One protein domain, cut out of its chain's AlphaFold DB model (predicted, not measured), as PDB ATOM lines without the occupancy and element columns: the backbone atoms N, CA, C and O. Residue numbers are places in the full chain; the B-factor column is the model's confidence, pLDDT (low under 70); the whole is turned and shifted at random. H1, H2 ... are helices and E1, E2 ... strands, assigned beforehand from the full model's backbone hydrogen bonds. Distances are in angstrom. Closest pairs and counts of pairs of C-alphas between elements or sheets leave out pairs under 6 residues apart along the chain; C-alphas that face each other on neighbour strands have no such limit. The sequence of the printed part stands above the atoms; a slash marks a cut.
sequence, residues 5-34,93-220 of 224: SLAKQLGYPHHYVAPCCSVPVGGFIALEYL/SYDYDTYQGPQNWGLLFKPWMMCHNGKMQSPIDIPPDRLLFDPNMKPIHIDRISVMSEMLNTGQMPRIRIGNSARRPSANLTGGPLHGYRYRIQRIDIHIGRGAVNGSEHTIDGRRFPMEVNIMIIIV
ATOM      1  N   SER A   5      23.780  29.905 -52.106       26.97
ATOM      2  CA  SER A   5      23.740  31.233 -52.729       26.97
ATOM      3  C   SER A   5      23.138  31.253 -54.144       26.97
ATOM      4  O   SER A   5      22.485  32.234 -54.491       26.97
ATOM      5  N   LEU A   6      23.299  30.204 -54.962       27.31
ATOM      6  CA  LEU A   6      22.837  30.227 -56.358       27.31
ATOM      7  C   LEU A   6      21.329  29.947 -56.492       27.31
ATOM      8  O   LEU A   6      20.677  30.537 -57.347       27.31
ATOM      9  N   ALA A   7      20.735  29.133 -55.610       30.39
ATOM     10  CA  ALA A   7      19.289  28.870 -55.638       30.39
ATOM     11  C   ALA A   7      18.464  30.146 -55.382       30.39
ATOM     12  O   ALA A   7      17.418  30.350 -55.993       30.39
ATOM     13  N   LYS A   8      18.986  31.050 -54.540       30.52
ATOM     14  CA  LYS A   8      18.386  32.364 -54.276       30.52
ATOM     15  C   LYS A   8      18.658  33.383 -55.393       30.52
ATOM     16  O   LYS A   8      17.830  34.260 -55.612       30.52
ATOM     17  N   GLN A   9      19.783  33.264 -56.105       27.73
ATOM     18  CA  GLN A   9      20.126  34.116 -57.254       27.73
ATOM     19  C   GLN A   9      19.343  33.754 -58.526       27.73
ATOM     20  O   GLN A   9      19.088  34.628 -59.346       27.73
ATOM     21  N   LEU A  10      18.930  32.492 -58.670       30.64
ATOM     22  CA  LEU A  10      18.183  31.990 -59.829       30.64
ATOM     23  C   LEU A  10      16.652  32.059 -59.668       30.64
ATOM     24  O   LEU A  10      15.930  31.560 -60.524       30.64
ATOM     25  N   GLY A  11      16.139  32.664 -58.591       27.27
ATOM     26  CA  GLY A  11      14.696  32.868 -58.410       27.27
ATOM     27  C   GLY A  11      13.881  31.586 -58.198       27.27
ATOM     28  O   GLY A  11      12.664  31.613 -58.371       27.27
ATOM     29  N   TYR A  12      14.512  30.468 -57.818       34.66
ATOM     30  CA  TYR A  12      13.774  29.233 -57.557       34.66
ATOM     31  C   TYR A  12      12.942  29.372 -56.274       34.66
ATOM     32  O   TYR A  12      13.479  29.766 -55.232       34.66
ATOM     33  N   PRO A  13      11.634  29.057 -56.312       39.12
ATOM     34  CA  PRO A  13      10.791  29.141 -55.131       39.12
ATOM     35  C   PRO A  13      11.262  28.146 -54.057       39.12
ATOM     36  O   PRO A  13      11.929  27.151 -54.348       39.12
ATOM     37  N   HIS A  14      10.906  28.405 -52.793       44.59
ATOM     38  CA  HIS A  14      11.346  27.644 -51.607       44.59
ATOM     39  C   HIS A  14      11.100  26.120 -51.663       44.59
ATOM     40  O   HIS A  14      11.650  25.385 -50.842       44.59
ATOM     41  N   HIS A  15      10.317  25.660 -52.638       43.97
ATOM     42  CA  HIS A  15       9.973  24.271 -52.919       43.97
ATOM     43  C   HIS A  15      11.096  23.440 -53.574       43.97
ATOM     44  O   HIS A  15      10.981  22.221 -53.649       43.97
ATOM     45  N   TYR A  16      12.207  24.068 -53.992       48.62
ATOM     46  CA  TYR A  16      13.311  23.401 -54.709       48.62
ATOM     47  C   TYR A  16      14.568  23.113 -53.866       48.62
ATOM     48  O   TYR A  16      15.621  22.769 -54.411       48.62
ATOM     49  N   VAL A  17      14.492  23.245 -52.537       59.44
ATOM     50  CA  VAL A  17      15.586  22.821 -51.649       59.44
ATOM     51  C   VAL A  17      15.518  21.307 -51.483       59.44
ATOM     52  O   VAL A  17      14.463  20.783 -51.128       59.44
ATOM     53  N   ALA A  18      16.634  20.623 -51.735       60.06
ATOM     54  CA  ALA A  18      16.711  19.182 -51.556       60.06
ATOM     55  C   ALA A  18      16.466  18.817 -50.076       60.06
ATOM     56  O   ALA A  18      17.006  19.497 -49.200       60.06
ATOM     57  N   PRO A  19      15.675  17.773 -49.781       65.94
ATOM     58  CA  PRO A  19      15.461  17.294 -48.408       65.94
ATOM     59  C   PRO A  19      16.737  16.709 -47.777       65.94
ATOM     60  O   PRO A  19      16.968  16.817 -46.580       65.94
ATOM     61  N   CYS A  20      17.606  16.150 -48.609       63.34
ATOM     62  CA  CYS A  20      18.952  15.707 -48.276       63.34
ATOM     63  C   CYS A  20      19.886  16.917 -48.132       63.34
ATOM     64  O   CYS A  20      20.157  17.644 -49.095       63.34
ATOM     65  N   CYS A  21      20.390  17.140 -46.919       57.84
ATOM     66  CA  CYS A  21      21.351  18.201 -46.653       57.84
ATOM     67  C   CYS A  21      22.722  17.792 -47.201       57.84
ATOM     68  O   CYS A  21      23.574  17.282 -46.483       57.84
ATOM     69  N   SER A  22      22.954  18.042 -48.488       40.31
ATOM     70  CA  SER A  22      24.317  18.253 -48.963       40.31
ATOM     71  C   SER A  22      24.781  19.552 -48.312       40.31
ATOM     72  O   SER A  22      24.086  20.557 -48.447       40.31
ATOM     73  N   VAL A  23      25.910  19.577 -47.608       36.97
ATOM     74  CA  VAL A  23      26.435  20.830 -47.041       36.97
ATOM     75  C   VAL A  23      27.167  21.610 -48.141       36.97
ATOM     76  O   VAL A  23      28.326  21.315 -48.442       36.97
ATOM     77  N   PRO A  24      26.540  22.630 -48.762       36.12
ATOM     78  CA  PRO A  24      27.344  23.758 -49.185       36.12
ATOM     79  C   PRO A  24      26.719  25.070 -48.697       36.12
ATOM     80  O   PRO A  24      25.784  25.609 -49.286       36.12
ATOM     81  N   VAL A  25      27.373  25.662 -47.693       31.44
ATOM     82  CA  VAL A  25      27.344  27.103 -47.352       31.44
ATOM     83  C   VAL A  25      26.183  27.590 -46.456       31.44
ATOM     84  O   VAL A  25      26.103  28.776 -46.150       31.44
ATOM     85  N   GLY A  26      25.334  26.700 -45.937       34.44
ATOM     86  CA  GLY A  26      24.440  26.991 -44.806       34.44
ATOM     87  C   GLY A  26      24.894  26.206 -43.581       34.44
ATOM     88  O   GLY A  26      25.049  24.993 -43.678       34.44
ATOM     89  N   GLY A  27      25.167  26.873 -42.459       30.50
ATOM     90  CA  GLY A  27      25.372  26.164 -41.195       30.50
ATOM     91  C   GLY A  27      24.063  25.486 -40.793       30.50
ATOM     92  O   GLY A  27      23.000  26.080 -40.952       30.50
ATOM     93  N   PHE A  28      24.129  24.257 -40.299       35.44
ATOM     94  CA  PHE A  28      22.995  23.569 -39.690       35.44
ATOM     95  C   PHE A  28      23.299  23.410 -38.206       35.44
ATOM     96  O   PHE A  28      24.418  23.053 -37.841       35.44
ATOM     97  N   ILE A  29      22.318  23.697 -37.355       29.73
ATOM     98  CA  ILE A  29      22.367  23.313 -35.945       29.73
ATOM     99  C   ILE A  29      21.149  22.442 -35.695       29.73
ATOM    100  O   ILE A  29      20.023  22.943 -35.651       29.73
ATOM    101  N   ALA A  30      21.394  21.141 -35.566       29.52
ATOM    102  CA  ALA A  30      20.437  20.214 -34.990       29.52
ATOM    103  C   ALA A  30      20.447  20.437 -33.472       29.52
ATOM    104  O   ALA A  30      21.500  20.375 -32.832       29.52
ATOM    105  N   LEU A  31      19.291  20.774 -32.901       26.73
ATOM    106  CA  LEU A  31      19.101  20.763 -31.453       26.73
ATOM    107  C   LEU A  31      18.233  19.556 -31.113       26.73
ATOM    108  O   LEU A  31      17.044  19.518 -31.431       26.73
ATOM    109  N   GLU A  32      18.831  18.575 -30.449       28.08
ATOM    110  CA  GLU A  32      18.123  17.410 -29.928       28.08
ATOM    111  C   GLU A  32      17.474  17.759 -28.583       28.08
ATOM    112  O   GLU A  32      18.123  18.267 -27.665       28.08
ATOM    113  N   TYR A  33      16.169  17.510 -28.455       25.20
ATOM    114  CA  TYR A  33      15.450  17.740 -27.203       25.20
ATOM    115  C   TYR A  33      15.428  16.456 -26.369       25.20
ATOM    116  O   TYR A  33      14.694  15.516 -26.675       25.20
ATOM    117  N   LEU A  34      16.196  16.430 -25.279       21.88
ATOM    118  CA  LEU A  34      16.071  15.424 -24.223       21.88
ATOM    119  C   LEU A  34      14.968  15.866 -23.244       21.88
ATOM    120  O   LEU A  34      15.136  16.890 -22.575       21.88
ATOM    121  N   SER A  93       8.754  13.003 -51.224       86.12
ATOM    122  CA  SER A  93       8.039  12.439 -50.080       86.12
ATOM    123  C   SER A  93       8.984  11.629 -49.183       86.12
ATOM    124  O   SER A  93      10.106  11.299 -49.571       86.12
ATOM    125  N   TYR A  94       8.514  11.292 -47.982       85.38
ATOM    126  CA  TYR A  94       9.162  10.321 -47.090       85.38
ATOM    127  C   TYR A  94       8.712   8.871 -47.359       85.38
ATOM    128  O   TYR A  94       9.087   7.964 -46.620       85.38
ATOM    129  N   ASP A  95       7.895   8.645 -48.391       87.81
ATOM    130  CA  ASP A  95       7.372   7.323 -48.720       87.81
ATOM    131  C   ASP A  95       8.387   6.540 -49.561       87.81
ATOM    132  O   ASP A  95       8.562   6.796 -50.755       87.81
ATOM    133  N   TYR A  96       9.049   5.586 -48.908       86.00
ATOM    134  CA  TYR A  96      10.077   4.722 -49.484       86.00
ATOM    135  C   TYR A  96       9.568   3.803 -50.607       86.00
ATOM    136  O   TYR A  96      10.387   3.314 -51.383       86.00
ATOM    137  N   ASP A  97       8.255   3.599 -50.728       89.31
ATOM    138  CA  ASP A  97       7.664   2.757 -51.775       89.31
ATOM    139  C   ASP A  97       7.372   3.545 -53.065       89.31
ATOM    140  O   ASP A  97       6.911   2.994 -54.067       89.31
ATOM    141  N   THR A  98       7.658   4.850 -53.072       88.75
ATOM    142  CA  THR A  98       7.383   5.741 -54.203       88.75
ATOM    143  C   THR A  98       8.659   6.224 -54.890       88.75
ATOM    144  O   THR A  98       9.723   6.360 -54.285       88.75
ATOM    145  N   TYR A  99       8.545   6.603 -56.169       89.19
ATOM    146  CA  TYR A  99       9.640   7.271 -56.888       89.19
ATOM    147  C   TYR A  99      10.054   8.602 -56.233       89.19
ATOM    148  O   TYR A  99      11.172   9.066 -56.415       89.19
ATOM    149  N   GLN A 100       9.168   9.210 -55.442       88.00
ATOM    150  CA  GLN A 100       9.425  10.448 -54.707       88.00
ATOM    151  C   GLN A 100      10.115  10.219 -53.355       88.00
ATOM    152  O   GLN A 100      10.440  11.197 -52.677       88.00
ATOM    153  N   GLY A 101      10.338   8.959 -52.972       88.12
ATOM    154  CA  GLY A 101      10.896   8.566 -51.689       88.12
ATOM    155  C   GLY A 101      12.390   8.857 -51.522       88.12
ATOM    156  O   GLY A 101      13.093   9.147 -52.500       88.12
ATOM    157  N   PRO A 102      12.912   8.723 -50.288       87.50
ATOM    158  CA  PRO A 102      14.277   9.116 -49.953       87.50
ATOM    159  C   PRO A 102      15.382   8.464 -50.782       87.50
ATOM    160  O   PRO A 102      16.382   9.122 -51.066       87.50
ATOM    161  N   GLN A 103      15.215   7.211 -51.232       88.06
ATOM    162  CA  GLN A 103      16.251   6.553 -52.046       88.06
ATOM    163  C   GLN A 103      16.438   7.223 -53.417       88.06
ATOM    164  O   GLN A 103      17.495   7.090 -54.032       88.06
ATOM    165  N   ASN A 104      15.426   7.955 -53.886       89.56
ATOM    166  CA  ASN A 104      15.359   8.501 -55.235       89.56
ATOM    167  C   ASN A 104      15.499  10.027 -55.275       89.56
ATOM    168  O   ASN A 104      15.581  10.592 -56.364       89.56
ATOM    169  N   TRP A 105      15.577  10.716 -54.127       87.38
ATOM    170  CA  TRP A 105      15.599  12.184 -54.074       87.38
ATOM    171  C   TRP A 105      16.653  12.814 -54.989       87.38
ATOM    172  O   TRP A 105      16.354  13.759 -55.715       87.38
ATOM    173  N   GLY A 106      17.869  12.266 -55.032       85.31
ATOM    174  CA  GLY A 106      18.928  12.812 -55.885       85.31
ATOM    175  C   GLY A 106      18.711  12.643 -57.394       85.31
ATOM    176  O   GLY A 106      19.411  13.278 -58.180       85.31
ATOM    177  N   LEU A 107      17.732  11.829 -57.799       88.56
ATOM    178  CA  LEU A 107      17.353  11.583 -59.193       88.56
ATOM    179  C   LEU A 107      16.141  12.418 -59.630       88.56
ATOM    180  O   LEU A 107      15.878  12.530 -60.826       88.56
ATOM    181  N   LEU A 108      15.418  13.033 -58.686       84.06
ATOM    182  CA  LEU A 108      14.216  13.818 -58.980       84.06
ATOM    183  C   LEU A 108      14.531  15.083 -59.786       84.06
ATOM    184  O   LEU A 108      13.804  15.421 -60.719       84.06
ATOM    185  N   PHE A 109      15.627  15.772 -59.451       80.38
ATOM    186  CA  PHE A 109      16.058  16.987 -60.142       80.38
ATOM    187  C   PHE A 109      17.572  17.043 -60.283       80.38
ATOM    188  O   PHE A 109      18.316  16.742 -59.352       80.38
ATOM    189  N   LYS A 110      18.044  17.552 -61.426       79.94
ATOM    190  CA  LYS A 110      19.478  17.712 -61.712       79.94
ATOM    191  C   LYS A 110      20.257  18.468 -60.615       79.94
ATOM    192  O   LYS A 110      21.360  18.028 -60.295       79.94
ATOM    193  N   PRO A 111      19.740  19.550 -59.992       76.25
ATOM    194  CA  PRO A 111      20.438  20.220 -58.891       76.25
ATOM    195  C   PRO A 111      20.603  19.363 -57.628       76.25
ATOM    196  O   PRO A 111      21.464  19.661 -56.805       76.25
ATOM    197  N   TRP A 112      19.802  18.306 -57.461       80.06
ATOM    198  CA  TRP A 112      19.829  17.421 -56.293       80.06
ATOM    199  C   TRP A 112      20.735  16.208 -56.495       80.06
ATOM    200  O   TRP A 112      20.841  15.375 -55.605       80.06
ATOM    201  N   MET A 113      21.466  16.137 -57.610       81.81
ATOM    202  CA  MET A 113      22.413  15.054 -57.895       81.81
ATOM    203  C   MET A 113      23.427  14.829 -56.760       81.81
ATOM    204  O   MET A 113      23.896  13.714 -56.548       81.81
ATOM    205  N   MET A 114      23.747  15.875 -55.989       79.25
ATOM    206  CA  MET A 114      24.614  15.759 -54.814       79.25
ATOM    207  C   MET A 114      24.022  14.886 -53.706       79.25
ATOM    208  O   MET A 114      24.783  14.303 -52.949       79.25
ATOM    209  N   CYS A 115      22.708  14.716 -53.639       79.81
ATOM    210  CA  CYS A 115      22.089  13.762 -52.730       79.81
ATOM    211  C   CYS A 115      22.322  12.308 -53.126       79.81
ATOM    212  O   CYS A 115      22.306  11.436 -52.269       79.81
ATOM    213  N   HIS A 116      22.536  12.052 -54.418       83.00
ATOM    214  CA  HIS A 116      22.844  10.719 -54.921       83.00
ATOM    215  C   HIS A 116      24.353  10.436 -54.873       83.00
ATOM    216  O   HIS A 116      24.779   9.386 -54.410       83.00
ATOM    217  N   ASN A 117      25.170  11.401 -55.310       84.25
ATOM    218  CA  ASN A 117      26.611  11.207 -55.522       84.25
ATOM    219  C   ASN A 117      27.506  11.857 -54.455       84.25
ATOM    220  O   ASN A 117      28.724  11.659 -54.448       84.25
ATOM    221  N   GLY A 118      26.949  12.710 -53.598       79.88
ATOM    222  CA  GLY A 118      27.712  13.465 -52.613       79.88
ATOM    223  C   GLY A 118      28.097  12.614 -51.410       79.88
ATOM    224  O   GLY A 118      27.326  11.788 -50.940       79.88
ATOM    225  N   LYS A 119      29.285  12.872 -50.862       82.31
ATOM    226  CA  LYS A 119      29.835  12.145 -49.703       82.31
ATOM    227  C   LYS A 119      29.606  12.841 -48.356       82.31
ATOM    228  O   LYS A 119      30.019  12.330 -47.327       82.31
ATOM    229  N   MET A 120      29.002  14.028 -48.377       83.19
ATOM    230  CA  MET A 120      28.757  14.877 -47.204       83.19
ATOM    231  C   MET A 120      27.258  15.158 -47.084       83.19
ATOM    232  O   MET A 120      26.833  16.314 -47.129       83.19
ATOM    233  N   GLN A 121      26.469  14.082 -47.053       83.31
ATOM    234  CA  GLN A 121      25.035  14.156 -46.795       83.31
ATOM    235  C   GLN A 121      24.769  14.026 -45.302       83.31
ATOM    236  O   GLN A 121      25.490  13.322 -44.595       83.31
ATOM    237  N   SER A 122      23.698  14.667 -44.861       85.31
ATOM    238  CA  SER A 122      23.050  14.399 -43.581       85.31
ATOM    239  C   SER A 122      21.642  13.833 -43.838       85.31
ATOM    240  O   SER A 122      21.097  14.070 -44.926       85.31
ATOM    241  N   PRO A 123      21.044  13.108 -42.873       88.50
ATOM    242  CA  PRO A 123      21.555  12.817 -41.525       88.50
ATOM    243  C   PRO A 123      22.699  11.791 -41.487       88.50
ATOM    244  O   PRO A 123      22.962  11.102 -42.472       88.50
ATOM    245  N   ILE A 124      23.366  11.691 -40.336       87.44
ATOM    246  CA  ILE A 124      24.388  10.675 -40.041       87.44
ATOM    247  C   ILE A 124      24.138  10.008 -38.685       87.44
ATOM    248  O   ILE A 124      23.432  10.553 -37.835       87.44
ATOM    249  N   ASP A 125      24.772   8.856 -38.481       91.88
ATOM    250  CA  ASP A 125      24.958   8.297 -37.145       91.88
ATOM    251  C   ASP A 125      26.163   8.949 -36.457       91.88
ATOM    252  O   ASP A 125      27.220   9.126 -37.071       91.88
ATOM    253  N   ILE A 126      25.992   9.320 -35.190       91.88
ATOM    254  CA  ILE A 126      26.987   9.995 -34.360       91.88
ATOM    255  C   ILE A 126      27.506   8.991 -33.322       91.88
ATOM    256  O   ILE A 126      26.847   8.770 -32.305       91.88
ATOM    257  N   PRO A 127      28.683   8.385 -33.551       92.56
ATOM    258  CA  PRO A 127      29.325   7.482 -32.599       92.56
ATOM    259  C   PRO A 127      30.089   8.286 -31.523       92.56
ATOM    260  O   PRO A 127      31.104   8.915 -31.848       92.56
ATOM    261  N   PRO A 128      29.636   8.313 -30.247       90.62
ATOM    262  CA  PRO A 128      30.232   9.167 -29.213       90.62
ATOM    263  C   PRO A 128      31.705   8.862 -28.918       90.62
ATOM    264  O   PRO A 128      32.457   9.757 -28.544       90.62
ATOM    265  N   ASP A 129      32.127   7.613 -29.117       93.56
ATOM    266  CA  ASP A 129      33.498   7.126 -28.942       93.56
ATOM    267  C   ASP A 129      34.486   7.692 -29.973       93.56
ATOM    268  O   ASP A 129      35.690   7.718 -29.722       93.56
ATOM    269  N   ARG A 130      33.995   8.177 -31.121       91.88
ATOM    270  CA  ARG A 130      34.822   8.793 -32.175       91.88
ATOM    271  C   ARG A 130      34.811  10.318 -32.142       91.88
ATOM    272  O   ARG A 130      35.455  10.944 -32.987       91.88
ATOM    273  N   LEU A 131      34.072  10.927 -31.217       90.81
ATOM    274  CA  LEU A 131      34.014  12.379 -31.091       90.81
ATOM    275  C   LEU A 131      35.313  12.913 -30.487       90.81
ATOM    276  O   LEU A 131      35.795  12.437 -29.462       90.81
ATOM    277  N   LEU A 132      35.859  13.949 -31.118       92.44
ATOM    278  CA  LEU A 132      37.012  14.679 -30.606       92.44
ATOM    279  C   LEU A 132      36.526  15.941 -29.897       92.44
ATOM    280  O   LEU A 132      35.772  16.732 -30.466       92.44
ATOM    281  N   PHE A 133      36.969  16.134 -28.657       92.19
ATOM    282  CA  PHE A 133      36.716  17.370 -27.928       92.19
ATOM    283  C   PHE A 133      37.601  18.493 -28.476       92.19
ATOM    284  O   PHE A 133      38.825  18.372 -28.479       92.19
ATOM    285  N   ASP A 134      36.981  19.593 -28.905       89.88
ATOM    286  CA  ASP A 134      37.691  20.809 -29.297       89.88
ATOM    287  C   ASP A 134      37.665  21.837 -28.147       89.88
ATOM    288  O   ASP A 134      36.616  22.441 -27.893       89.88
ATOM    289  N   PRO A 135      38.797  22.084 -27.459       91.69
ATOM    290  CA  PRO A 135      38.867  23.058 -26.371       91.69
ATOM    291  C   PRO A 135      38.702  24.512 -26.839       91.69
ATOM    292  O   PRO A 135      38.432  25.386 -26.016       91.69
ATOM    293  N   ASN A 136      38.859  24.796 -28.135       90.38
ATOM    294  CA  ASN A 136      38.711  26.142 -28.691       90.38
ATOM    295  C   ASN A 136      37.268  26.454 -29.113       90.38
ATOM    296  O   ASN A 136      36.975  27.581 -29.533       90.38
ATOM    297  N   MET A 137      36.361  25.477 -29.006       88.19
ATOM    298  CA  MET A 137      34.961  25.634 -29.371       88.19
ATOM    299  C   MET A 137      34.281  26.649 -28.446       88.19
ATOM    300  O   MET A 137      34.089  26.423 -27.251       88.19
ATOM    301  N   LYS A 138      33.891  27.794 -29.011       90.75
ATOM    302  CA  LYS A 138      33.169  28.837 -28.273       90.75
ATOM    303  C   LYS A 138      31.706  28.429 -28.058       90.75
ATOM    304  O   LYS A 138      31.153  27.708 -28.884       90.75
ATOM    305  N   PRO A 139      31.024  28.939 -27.022       90.88
ATOM    306  CA  PRO A 139      29.582  28.756 -26.891       90.88
ATOM    307  C   PRO A 139      28.823  29.298 -28.109       90.88
ATOM    308  O   PRO A 139      29.223  30.293 -28.718       90.88
ATOM    309  N   ILE A 140      27.712  28.648 -28.455       89.69
ATOM    310  CA  ILE A 140      26.751  29.185 -29.422       89.69
ATOM    311  C   ILE A 140      25.906  30.246 -28.712       89.69
ATOM    312  O   ILE A 140      25.383  30.018 -27.620       89.69
ATOM    313  N   HIS A 141      25.747  31.400 -29.350       93.31
ATOM    314  CA  HIS A 141      24.931  32.504 -28.868       93.31
ATOM    315  C   HIS A 141      23.751  32.737 -29.802       93.31
ATOM    316  O   HIS A 141      23.928  32.877 -31.012       93.31
ATOM    317  N   ILE A 142      22.554  32.804 -29.218       93.62
ATOM    318  CA  ILE A 142      21.301  33.106 -29.912       93.62
ATOM    319  C   ILE A 142      20.738  34.401 -29.335       93.62
ATOM    320  O   ILE A 142      20.622  34.528 -28.110       93.62
ATOM    321  N   ASP A 143      20.379  35.346 -30.202       93.44
ATOM    322  CA  ASP A 143      19.763  36.606 -29.791       93.44
ATOM    323  C   ASP A 143      18.472  36.344 -28.998       93.44
ATOM    324  O   ASP A 143      17.563  35.648 -29.453       93.44
ATOM    325  N   ARG A 144      18.362  36.943 -27.808       93.38
ATOM    326  CA  ARG A 144      17.182  36.817 -26.937       93.38
ATOM    327  C   ARG A 144      16.152  37.897 -27.254       93.38
ATOM    328  O   ARG A 144      15.914  38.792 -26.447       93.38
ATOM    329  N   ILE A 145      15.565  37.823 -28.444       92.62
ATOM    330  CA  ILE A 145      14.558  38.779 -28.922       92.62
ATOM    331  C   ILE A 145      13.234  38.089 -29.245       92.62
ATOM    332  O   ILE A 145      13.196  36.909 -29.586       92.62
ATOM    333  N   SER A 146      12.137  38.843 -29.167       92.44
ATOM    334  CA  SER A 146      10.851  38.387 -29.696       92.44
ATOM    335  C   SER A 146      10.860  38.487 -31.219       92.44
ATOM    336  O   SER A 146      11.196  39.536 -31.773       92.44
ATOM    337  N   VAL A 147      10.486  37.401 -31.890       93.94
ATOM    338  CA  VAL A 147      10.458  37.307 -33.353       93.94
ATOM    339  C   VAL A 147       9.029  37.135 -33.849       93.94
ATOM    340  O   VAL A 147       8.180  36.550 -33.181       93.94
ATOM    341  N   MET A 148       8.753  37.631 -35.054       94.81
ATOM    342  CA  MET A 148       7.514  37.291 -35.750       94.81
ATOM    343  C   MET A 148       7.648  35.877 -36.317       94.81
ATOM    344  O   MET A 148       8.626  35.593 -37.006       94.81
ATOM    345  N   SER A 149       6.668  35.011 -36.075       94.50
ATOM    346  CA  SER A 149       6.690  33.631 -36.564       94.50
ATOM    347  C   SER A 149       5.331  33.179 -37.074       94.50
ATOM    348  O   SER A 149       4.298  33.629 -36.586       94.50
ATOM    349  N   GLU A 150       5.345  32.244 -38.014       93.75
ATOM    350  CA  GLU A 150       4.159  31.606 -38.581       93.75
ATOM    351  C   GLU A 150       4.361  30.091 -38.596       93.75
ATOM    352  O   GLU A 150       5.397  29.615 -39.063       93.75
ATOM    353  N   MET A 151       3.388  29.340 -38.082       93.62
ATOM    354  CA  MET A 151       3.392  27.878 -38.134       93.62
ATOM    355  C   MET A 151       2.659  27.404 -39.387       93.62
ATOM    356  O   MET A 151       1.561  27.864 -39.684       93.62
ATOM    357  N   LEU A 152       3.280  26.480 -40.108       89.69
ATOM    358  CA  LEU A 152       2.844  25.970 -41.398       89.69
ATOM    359  C   LEU A 152       2.892  24.443 -41.376       89.69
ATOM    360  O   LEU A 152       3.857  23.853 -40.888       89.69
ATOM    361  N   ASN A 153       1.884  23.806 -41.964       87.06
ATOM    362  CA  ASN A 153       1.971  22.412 -42.375       87.06
ATOM    363  C   ASN A 153       2.399  22.387 -43.848       87.06
ATOM    364  O   ASN A 153       1.662  22.877 -44.699       87.06
ATOM    365  N   THR A 154       3.589  21.863 -44.156       81.88
ATOM    366  CA  THR A 154       4.086  21.829 -45.544       81.88
ATOM    367  C   THR A 154       3.614  20.604 -46.330       81.88
ATOM    368  O   THR A 154       3.902  20.498 -47.519       81.88
ATOM    369  N   GLY A 155       2.942  19.660 -45.666       86.56
ATOM    370  CA  GLY A 155       2.653  18.322 -46.183       86.56
ATOM    371  C   GLY A 155       3.760  17.301 -45.889       86.56
ATOM    372  O   GLY A 155       3.460  16.121 -45.757       86.56
ATOM    373  N   GLN A 156       5.017  17.733 -45.718       83.31
ATOM    374  CA  GLN A 156       6.140  16.850 -45.350       83.31
ATOM    375  C   GLN A 156       6.428  16.903 -43.849       83.31
ATOM    376  O   GLN A 156       6.752  15.882 -43.254       83.31
ATOM    377  N   MET A 157       6.309  18.087 -43.240       86.62
ATOM    378  CA  MET A 157       6.581  18.302 -41.818       86.62
ATOM    379  C   MET A 157       5.964  19.614 -41.305       86.62
ATOM    380  O   MET A 157       5.718  20.539 -42.092       86.62
ATOM    381  N   PRO A 158       5.740  19.747 -39.986       91.31
ATOM    382  CA  PRO A 158       5.494  21.036 -39.358       91.31
ATOM    383  C   PRO A 158       6.708  21.958 -39.502       91.31
ATOM    384  O   PRO A 158       7.850  21.572 -39.241       91.31
ATOM    385  N   ARG A 159       6.451  23.207 -39.883       90.94
ATOM    386  CA  ARG A 159       7.469  24.240 -40.073       90.94
ATOM    387  C   ARG A 159       7.058  25.526 -39.383       90.94
ATOM    388  O   ARG A 159       5.934  25.987 -39.531       90.94
ATOM    389  N   ILE A 160       7.999  26.166 -38.708       93.69
ATOM    390  CA  ILE A 160       7.849  27.515 -38.173       93.69
ATOM    391  C   ILE A 160       8.713  28.449 -39.014       93.69
ATOM    392  O   ILE A 160       9.940  28.380 -38.988       93.69
ATOM    393  N   ARG A 161       8.087  29.339 -39.779       92.19
ATOM    394  CA  ARG A 161       8.779  30.361 -40.566       92.19
ATOM    395  C   ARG A 161       9.031  31.586 -39.698       92.19
ATOM    396  O   ARG A 161       8.097  32.107 -39.094       92.19
ATOM    397  N   ILE A 162      10.271  32.072 -39.667       92.62
ATOM    398  CA  ILE A 162      10.638  33.262 -38.895       92.62
ATOM    399  C   ILE A 162      10.670  34.480 -39.820       92.62
ATOM    400  O   ILE A 162      11.409  34.537 -40.808       92.62
ATOM    401  N   GLY A 163       9.825  35.457 -39.506       91.31
ATOM    402  CA  GLY A 163       9.731  36.725 -40.207       91.31
ATOM    403  C   GLY A 163      10.953  37.604 -39.960       91.31
ATOM    404  O   GLY A 163      11.570  37.566 -38.900       91.31
ATOM    405  N   ASN A 164      11.299  38.424 -40.952       92.00
ATOM    406  CA  ASN A 164      12.395  39.378 -40.845       92.00
ATOM    407  C   ASN A 164      11.999  40.702 -41.498       92.00
ATOM    408  O   ASN A 164      11.786  40.758 -42.708       92.00
ATOM    409  N   SER A 165      11.899  41.759 -40.696       90.62
ATOM    410  CA  SER A 165      11.546  43.112 -41.137       90.62
ATOM    411  C   SER A 165      12.339  44.154 -40.351       90.62
ATOM    412  O   SER A 165      12.844  43.857 -39.272       90.62
ATOM    413  N   ALA A 166      12.391  45.396 -40.840       87.75
ATOM    414  CA  ALA A 166      13.081  46.483 -40.140       87.75
ATOM    415  C   ALA A 166      12.518  46.760 -38.730       87.75
ATOM    416  O   ALA A 166      13.265  47.129 -37.833       87.75
ATOM    417  N   ARG A 167      11.205  46.566 -38.517       90.94
ATOM    418  CA  ARG A 167      10.541  46.789 -37.215       90.94
ATOM    419  C   ARG A 167      10.547  45.559 -36.304       90.94
ATOM    420  O   ARG A 167      10.434  45.699 -35.093       90.94
ATOM    421  N   ARG A 168      10.604  44.362 -36.889       89.62
ATOM    422  CA  ARG A 168      10.616  43.064 -36.198       89.62
ATOM    423  C   ARG A 168      11.691  42.188 -36.850       89.62
ATOM    424  O   ARG A 168      11.362  41.469 -37.805       89.62
ATOM    425  N   PRO A 169      12.963  42.323 -36.438       92.00
ATOM    426  CA  PRO A 169      14.050  41.519 -36.983       92.00
ATOM    427  C   PRO A 169      13.945  40.062 -36.514       92.00
ATOM    428  O   PRO A 169      13.354  39.775 -35.474       92.00
ATOM    429  N   SER A 170      14.523  39.144 -37.289       93.94
ATOM    430  CA  SER A 170      14.737  37.766 -36.827       93.94
ATOM    431  C   SER A 170      15.939  37.695 -35.877       93.94
ATOM    432  O   SER A 170      16.816  38.561 -35.917       93.94
ATOM    433  N   ALA A 171      15.988  36.654 -35.048       93.94
ATOM    434  CA  ALA A 171      17.112  36.376 -34.167       93.94
ATOM    435  C   ALA A 171      18.339  35.919 -34.969       93.94
ATOM    436  O   ALA A 171      18.224  35.153 -35.938       93.94
ATOM    437  N   ASN A 172      19.516  36.376 -34.547       93.00
ATOM    438  CA  ASN A 172      20.782  35.896 -35.072       93.00
ATOM    439  C   ASN A 172      21.424  34.859 -34.159       93.00
ATOM    440  O   ASN A 172      21.103  34.720 -32.978       93.00
ATOM    441  N   LEU A 173      22.348  34.135 -34.766       91.38
ATOM    442  CA  LEU A 173      23.104  33.048 -34.206       91.38
ATOM    443  C   LEU A 173      24.589  33.273 -34.526       91.38
ATOM    444  O   LEU A 173      24.955  33.549 -35.674       91.38
ATOM    445  N   THR A 174      25.429  33.218 -33.496       90.88
ATOM    446  CA  THR A 174      26.877  33.483 -33.553       90.88
ATOM    447  C   THR A 174      27.635  32.534 -32.616       90.88
ATOM    448  O   THR A 174      27.024  31.806 -31.835       90.88
ATOM    449  N   GLY A 175      28.970  32.533 -32.675       89.94
ATOM    450  CA  GLY A 175      29.803  31.661 -31.839       89.94
ATOM    451  C   GLY A 175      29.853  30.218 -32.349       89.94
ATOM    452  O   GLY A 175      29.605  29.971 -33.528       89.94
ATOM    453  N   GLY A 176      30.204  29.261 -31.486       88.94
ATOM    454  CA  GLY A 176      30.305  27.853 -31.884       88.94
ATOM    455  C   GLY A 176      31.228  27.609 -33.086       88.94
ATOM    456  O   GLY A 176      32.236  28.307 -33.244       88.94
ATOM    457  N   PRO A 177      30.862  26.668 -33.977       84.62
ATOM    458  CA  PRO A 177      31.628  26.350 -35.181       84.62
ATOM    459  C   PRO A 177      31.409  27.347 -36.332       84.62
ATOM    460  O   PRO A 177      31.795  27.084 -37.463       84.62
ATOM    461  N   LEU A 178      30.774  28.498 -36.098       84.62
ATOM    462  CA  LEU A 178      30.339  29.410 -37.167       84.62
ATOM    463  C   LEU A 178      31.448  30.341 -37.684       84.62
ATOM    464  O   LEU A 178      31.159  31.315 -38.375       84.62
ATOM    465  N   HIS A 179      32.709  30.078 -37.326       80.81
ATOM    466  CA  HIS A 179      33.907  30.785 -37.804       80.81
ATOM    467  C   HIS A 179      33.835  32.326 -37.745       80.81
ATOM    468  O   HIS A 179      34.442  33.017 -38.556       80.81
ATOM    469  N   GLY A 180      33.097  32.878 -36.777       82.88
ATOM    470  CA  GLY A 180      32.952  34.326 -36.589       82.88
ATOM    471  C   GLY A 180      31.910  35.006 -37.485       82.88
ATOM    472  O   GLY A 180      31.682  36.201 -37.317       82.88
ATOM    473  N   TYR A 181      31.240  34.274 -38.376       86.25
ATOM    474  CA  TYR A 181      30.123  34.805 -39.155       86.25
ATOM    475  C   TYR A 181      28.842  34.875 -38.322       86.25
ATOM    476  O   TYR A 181      28.579  34.026 -37.462       86.25
ATOM    477  N   ARG A 182      27.998  35.859 -38.631       87.94
ATOM    478  CA  ARG A 182      26.638  35.937 -38.108       87.94
ATOM    479  C   ARG A 182      25.659  35.286 -39.067       87.94
ATOM    480  O   ARG A 182      25.618  35.582 -40.267       87.94
ATOM    481  N   TYR A 183      24.812  34.443 -38.498       87.06
ATOM    482  CA  TYR A 183      23.733  33.790 -39.211       87.06
ATOM    483  C   TYR A 183      22.390  34.253 -38.668       87.06
ATOM    484  O   TYR A 183      22.240  34.465 -37.473       87.06
ATOM    485  N   ARG A 184      21.388  34.380 -39.528       91.31
ATOM    486  CA  ARG A 184      20.017  34.717 -39.144       91.31
ATOM    487  C   ARG A 184      19.136  33.487 -39.227       91.31
ATOM    488  O   ARG A 184      19.175  32.785 -40.239       91.31
ATOM    489  N   ILE A 185      18.283  33.279 -38.229       91.31
ATOM    490  CA  ILE A 185      17.288  32.206 -38.258       91.31
ATOM    491  C   ILE A 185      16.241  32.520 -39.335       91.31
ATOM    492  O   ILE A 185      15.679  33.622 -39.395       91.31
ATOM    493  N   GLN A 186      15.995  31.558 -40.220       88.94
ATOM    494  CA  GLN A 186      15.014  31.663 -41.298       88.94
ATOM    495  C   GLN A 186      13.762  30.835 -41.007       88.94
ATOM    496  O   GLN A 186      12.647  31.302 -41.246       88.94
ATOM    497  N   ARG A 187      13.939  29.603 -40.528       89.19
ATOM    498  CA  ARG A 187      12.841  28.691 -40.199       89.19
ATOM    499  C   ARG A 187      13.296  27.605 -39.232       89.19
ATOM    500  O   ARG A 187      14.495  27.390 -39.074       89.19
ATOM    501  N   ILE A 188      12.328  26.930 -38.636       91.69
ATOM    502  CA  ILE A 188      12.509  25.745 -37.807       91.69
ATOM    503  C   ILE A 188      11.639  24.648 -38.414       91.69
ATOM    504  O   ILE A 188      10.437  24.862 -38.561       91.69
ATOM    505  N   ASP A 189      12.226  23.510 -38.760       88.69
ATOM    506  CA  ASP A 189      11.484  22.339 -39.234       88.69
ATOM    507  C   ASP A 189      11.524  21.256 -38.157       88.69
ATOM    508  O   ASP A 189      12.528  21.096 -37.461       88.69
ATOM    509  N   ILE A 190      10.408  20.556 -37.986       89.88
ATOM    510  CA  ILE A 190      10.247  19.553 -36.937       89.88
ATOM    511  C   ILE A 190      10.040  18.199 -37.603       89.88
ATOM    512  O   ILE A 190       9.009  17.963 -38.230       89.88
ATOM    513  N   HIS A 191      11.007  17.307 -37.441       88.88
ATOM    514  CA  HIS A 191      10.968  15.956 -37.980       88.88
ATOM    515  C   HIS A 191      10.409  15.021 -36.917       88.88
ATOM    516  O   HIS A 191      10.883  14.996 -35.781       88.88
ATOM    517  N   ILE A 192       9.342  14.307 -37.267       89.75
ATOM    518  CA  ILE A 192       8.614  13.419 -36.361       89.75
ATOM    519  C   ILE A 192       8.328  12.129 -37.112       89.75
ATOM    520  O   ILE A 192       7.934  12.140 -38.278       89.75
ATOM    521  N   GLY A 193       8.508  11.013 -36.421       85.88
ATOM    522  CA  GLY A 193       8.268   9.690 -36.965       85.88
ATOM    523  C   GLY A 193       6.941   9.109 -36.526       85.88
ATOM    524  O   GLY A 193       6.212   9.663 -35.704       85.88
ATOM    525  N   ARG A 194       6.645   7.918 -37.042       83.06
ATOM    526  CA  ARG A 194       5.543   7.115 -36.513       83.06
ATOM    527  C   ARG A 194       5.973   6.457 -35.202       83.06
ATOM    528  O   ARG A 194       6.993   5.774 -35.146       83.06
ATOM    529  N   GLY A 195       5.153   6.622 -34.169       80.81
ATOM    530  CA  GLY A 195       5.398   6.048 -32.848       80.81
ATOM    531  C   GLY A 195       6.394   6.850 -32.007       80.81
ATOM    532  O   GLY A 195       6.813   7.944 -32.366       80.81
ATOM    533  N   ALA A 196       6.751   6.304 -30.846       79.69
ATOM    534  CA  ALA A 196       7.430   7.063 -29.798       79.69
ATOM    535  C   ALA A 196       8.964   7.133 -29.922       79.69
ATOM    536  O   ALA A 196       9.577   7.794 -29.097       79.69
ATOM    537  N   VAL A 197       9.604   6.440 -30.874       77.62
ATOM    538  CA  VAL A 197      11.074   6.239 -30.858       77.62
ATOM    539  C   VAL A 197      11.782   6.465 -32.196       77.62
ATOM    540  O   VAL A 197      12.997   6.331 -32.260       77.62
ATOM    541  N   ASN A 198      11.058   6.779 -33.274       84.62
ATOM    542  CA  ASN A 198      11.602   6.716 -34.636       84.62
ATOM    543  C   ASN A 198      11.425   8.018 -35.428       84.62
ATOM    544  O   ASN A 198      11.031   7.965 -36.589       84.62
ATOM    545  N   GLY A 199      11.625   9.174 -34.793       87.25
ATOM    546  CA  GLY A 199      11.378  10.474 -35.419       87.25
ATOM    547  C   GLY A 199      12.587  11.345 -35.708       87.25
ATOM    548  O   GLY A 199      12.472  12.204 -36.575       87.25
ATOM    549  N   SER A 200      13.721  11.135 -35.041       89.81
ATOM    550  CA  SER A 200      14.952  11.823 -35.422       89.81
ATOM    551  C   SER A 200      15.504  11.290 -36.740       89.81
ATOM    552  O   SER A 200      15.394  10.097 -37.047       89.81
ATOM    553  N   GLU A 201      16.097  12.191 -37.511       90.06
ATOM    554  CA  GLU A 201      16.814  11.863 -38.735       90.06
ATOM    555  C   GLU A 201      18.233  11.395 -38.372       90.06
ATOM    556  O   GLU A 201      18.655  10.325 -38.817       90.06
ATOM    557  N   HIS A 202      18.932  12.140 -37.507       88.94
ATOM    558  CA  HIS A 202      20.199  11.738 -36.898       88.94
ATOM    559  C   HIS A 202      20.008  10.664 -35.824       88.94
ATOM    560  O   HIS A 202      18.948  10.533 -35.195       88.94
ATOM    561  N   THR A 203      21.068   9.891 -35.602       89.88
ATOM    562  CA  THR A 203      21.142   8.887 -34.539       89.88
ATOM    563  C   THR A 203      22.390   9.067 -33.696       89.88
ATOM    564  O   THR A 203      23.398   9.584 -34.171       89.88
ATOM    565  N   ILE A 204      22.322   8.616 -32.443       93.31
ATOM    566  CA  ILE A 204      23.480   8.516 -31.552       93.31
ATOM    567  C   ILE A 204      23.698   7.044 -31.233       93.31
ATOM    568  O   ILE A 204      22.829   6.419 -30.622       93.31
ATOM    569  N   ASP A 205      24.846   6.496 -31.636       94.38
ATOM    570  CA  ASP A 205      25.170   5.068 -31.483       94.38
ATOM    571  C   ASP A 205      24.034   4.160 -32.011       94.38
ATOM    572  O   ASP A 205      23.516   3.268 -31.334       94.38
ATOM    573  N   GLY A 206      23.528   4.491 -33.204       93.50
ATOM    574  CA  GLY A 206      22.407   3.819 -33.865       93.50
ATOM    575  C   GLY A 206      21.024   4.068 -33.247       93.50
ATOM    576  O   GLY A 206      20.021   3.580 -33.777       93.50
ATOM    577  N   ARG A 207      20.920   4.821 -32.145       92.38
ATOM    578  CA  ARG A 207      19.646   5.092 -31.461       92.38
ATOM    579  C   ARG A 207      18.960   6.323 -32.033       92.38
ATOM    580  O   ARG A 207      19.573   7.379 -32.172       92.38
ATOM    581  N   ARG A 208      17.663   6.184 -32.313       91.94
ATOM    582  CA  ARG A 208      16.773   7.276 -32.727       91.94
ATOM    583  C   ARG A 208      16.029   7.872 -31.543       91.94
ATOM    584  O   ARG A 208      15.799   7.210 -30.529       91.94
ATOM    585  N   PHE A 209      15.612   9.116 -31.720       90.06
ATOM    586  CA  PHE A 209      14.796   9.870 -30.785       90.06
ATOM    587  C   PHE A 209      13.379  10.073 -31.342       90.06
ATOM    588  O   PHE A 209      13.143   9.879 -32.535       90.06
ATOM    589  N   PRO A 210      12.399  10.454 -30.502       92.12
ATOM    590  CA  PRO A 210      11.014  10.628 -30.941       92.12
ATOM    591  C   PRO A 210      10.818  11.749 -31.977       92.12
ATOM    592  O   PRO A 210       9.826  11.741 -32.703       92.12
ATOM    593  N   MET A 211      11.725  12.730 -32.014       93.19
ATOM    594  CA  MET A 211      11.625  13.947 -32.820       93.19
ATOM    595  C   MET A 211      13.002  14.611 -32.952       93.19
ATOM    596  O   MET A 211      13.808  14.528 -32.027       93.19
ATOM    597  N   GLU A 212      13.227  15.333 -34.047       90.94
ATOM    598  CA  GLU A 212      14.390  16.203 -34.253       90.94
ATOM    599  C   GLU A 212      13.957  17.602 -34.704       90.94
ATOM    600  O   GLU A 212      13.014  17.760 -35.484       90.94
ATOM    601  N   VAL A 213      14.628  18.632 -34.181       92.56
ATOM    602  CA  VAL A 213      14.353  20.033 -34.516       92.56
ATOM    603  C   VAL A 213      15.520  20.606 -35.301       92.56
ATOM    604  O   VAL A 213      16.628  20.770 -34.782       92.56
ATOM    605  N   ASN A 214      15.223  20.997 -36.535       90.06
ATOM    606  CA  ASN A 214      16.178  21.570 -37.463       90.06
ATOM    607  C   ASN A 214      16.007  23.086 -37.520       90.06
ATOM    608  O   ASN A 214      14.988  23.595 -37.990       90.06
ATOM    609  N   ILE A 215      17.012  23.830 -37.043       89.00
ATOM    610  CA  ILE A 215      17.029  25.296 -37.106       89.00
ATOM    611  C   ILE A 215      17.827  25.733 -38.333       89.00
ATOM    612  O   ILE A 215      19.053  25.634 -38.378       89.00
ATOM    613  N   MET A 216      17.124  26.276 -39.325       86.75
ATOM    614  CA  MET A 216      17.726  26.725 -40.576       86.75
ATOM    615  C   MET A 216      18.179  28.163 -40.436       86.75
ATOM    616  O   MET A 216      17.374  29.078 -40.221       86.75
ATOM    617  N   ILE A 217      19.475  28.353 -40.631       84.75
ATOM    618  CA  ILE A 217      20.147  29.633 -40.492       84.75
ATOM    619  C   ILE A 217      20.829  30.016 -41.810       84.75
ATOM    620  O   ILE A 217      21.297  29.165 -42.564       84.75
ATOM    621  N   ILE A 218      20.884  31.314 -42.107       83.75
ATOM    622  CA  ILE A 218      21.531  31.840 -43.318       83.75
ATOM    623  C   ILE A 218      22.547  32.921 -42.971       83.75
ATOM    624  O   ILE A 218      22.289  33.739 -42.092       83.75
ATOM    625  N   ILE A 219      23.681  32.948 -43.674       83.94
ATOM    626  CA  ILE A 219      24.731  33.959 -43.473       83.94
ATOM    627  C   ILE A 219      24.166  35.350 -43.773       83.94
ATOM    628  O   ILE A 219      23.495  35.550 -44.789       83.94
ATOM    629  N   VAL A 220      24.442  36.307 -42.887       84.25
ATOM    630  CA  VAL A 220      24.022  37.708 -43.042       84.25
ATOM    631  C   VAL A 220      25.160  38.584 -43.567       84.25
ATOM    632  O   VAL A 220      24.906  39.531 -44.304       84.25
TER     633      VAL A 220
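AT A GLANCE: This is residues 5 to 34 and 93 to 220 of the 224 residues of the protein "Alpha-carbonic anhydrase domain-containing protein" of Teladorsagia circumcincta (UniProt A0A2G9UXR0). With little regular structure, this is a strongly twisted, branched antiparallel sheet about the long E6 and E7, with the hairpin H2 and H3 off to one side. Of 158 printed residues, 60 are in named elements: H1, E1, H2, H3, then E2 to E7, mixed class. It is compact, radius of gyration of the C-alphas 16.7 A, spanning 46 by 43 by 31 A.

HOW THE PARTS SIT: H1, residues 5 to 9, is not on the sheet. H2, residues 102 to 108, and H3, residues 110 to 117, touch, closest C-alphas Gly 106 and His 116 at 4.5 A. Within hydrogen-bond range are H1's O i to N i+4 pair, 1 of 3 in H2 and 1 of 4 in H3, with 2 of 4 and 3 of 5 for O i to N i+3. E6, residues 183 to 192, and E7, residues 211 to 219, are antiparallel, N 189 and O 214 2.9 A apart.

IN THESE COORDINATES: Find C-alpha 5 at (23.740, 31.233, -52.729) and C-alpha 219, ending E7, at (24.731, 33.959, -43.473). Look for E1 at residues 28 to 31, E2 at 140 to 142, E3 at 149 to 153, E4 at 158 to 162, E5 at 172 to 175.

THE WHOLE: Residues 35 to 92 are cut out, 27.2 A from C-alpha 34 to 93; residues 5 to 34 have pLDDT under 70.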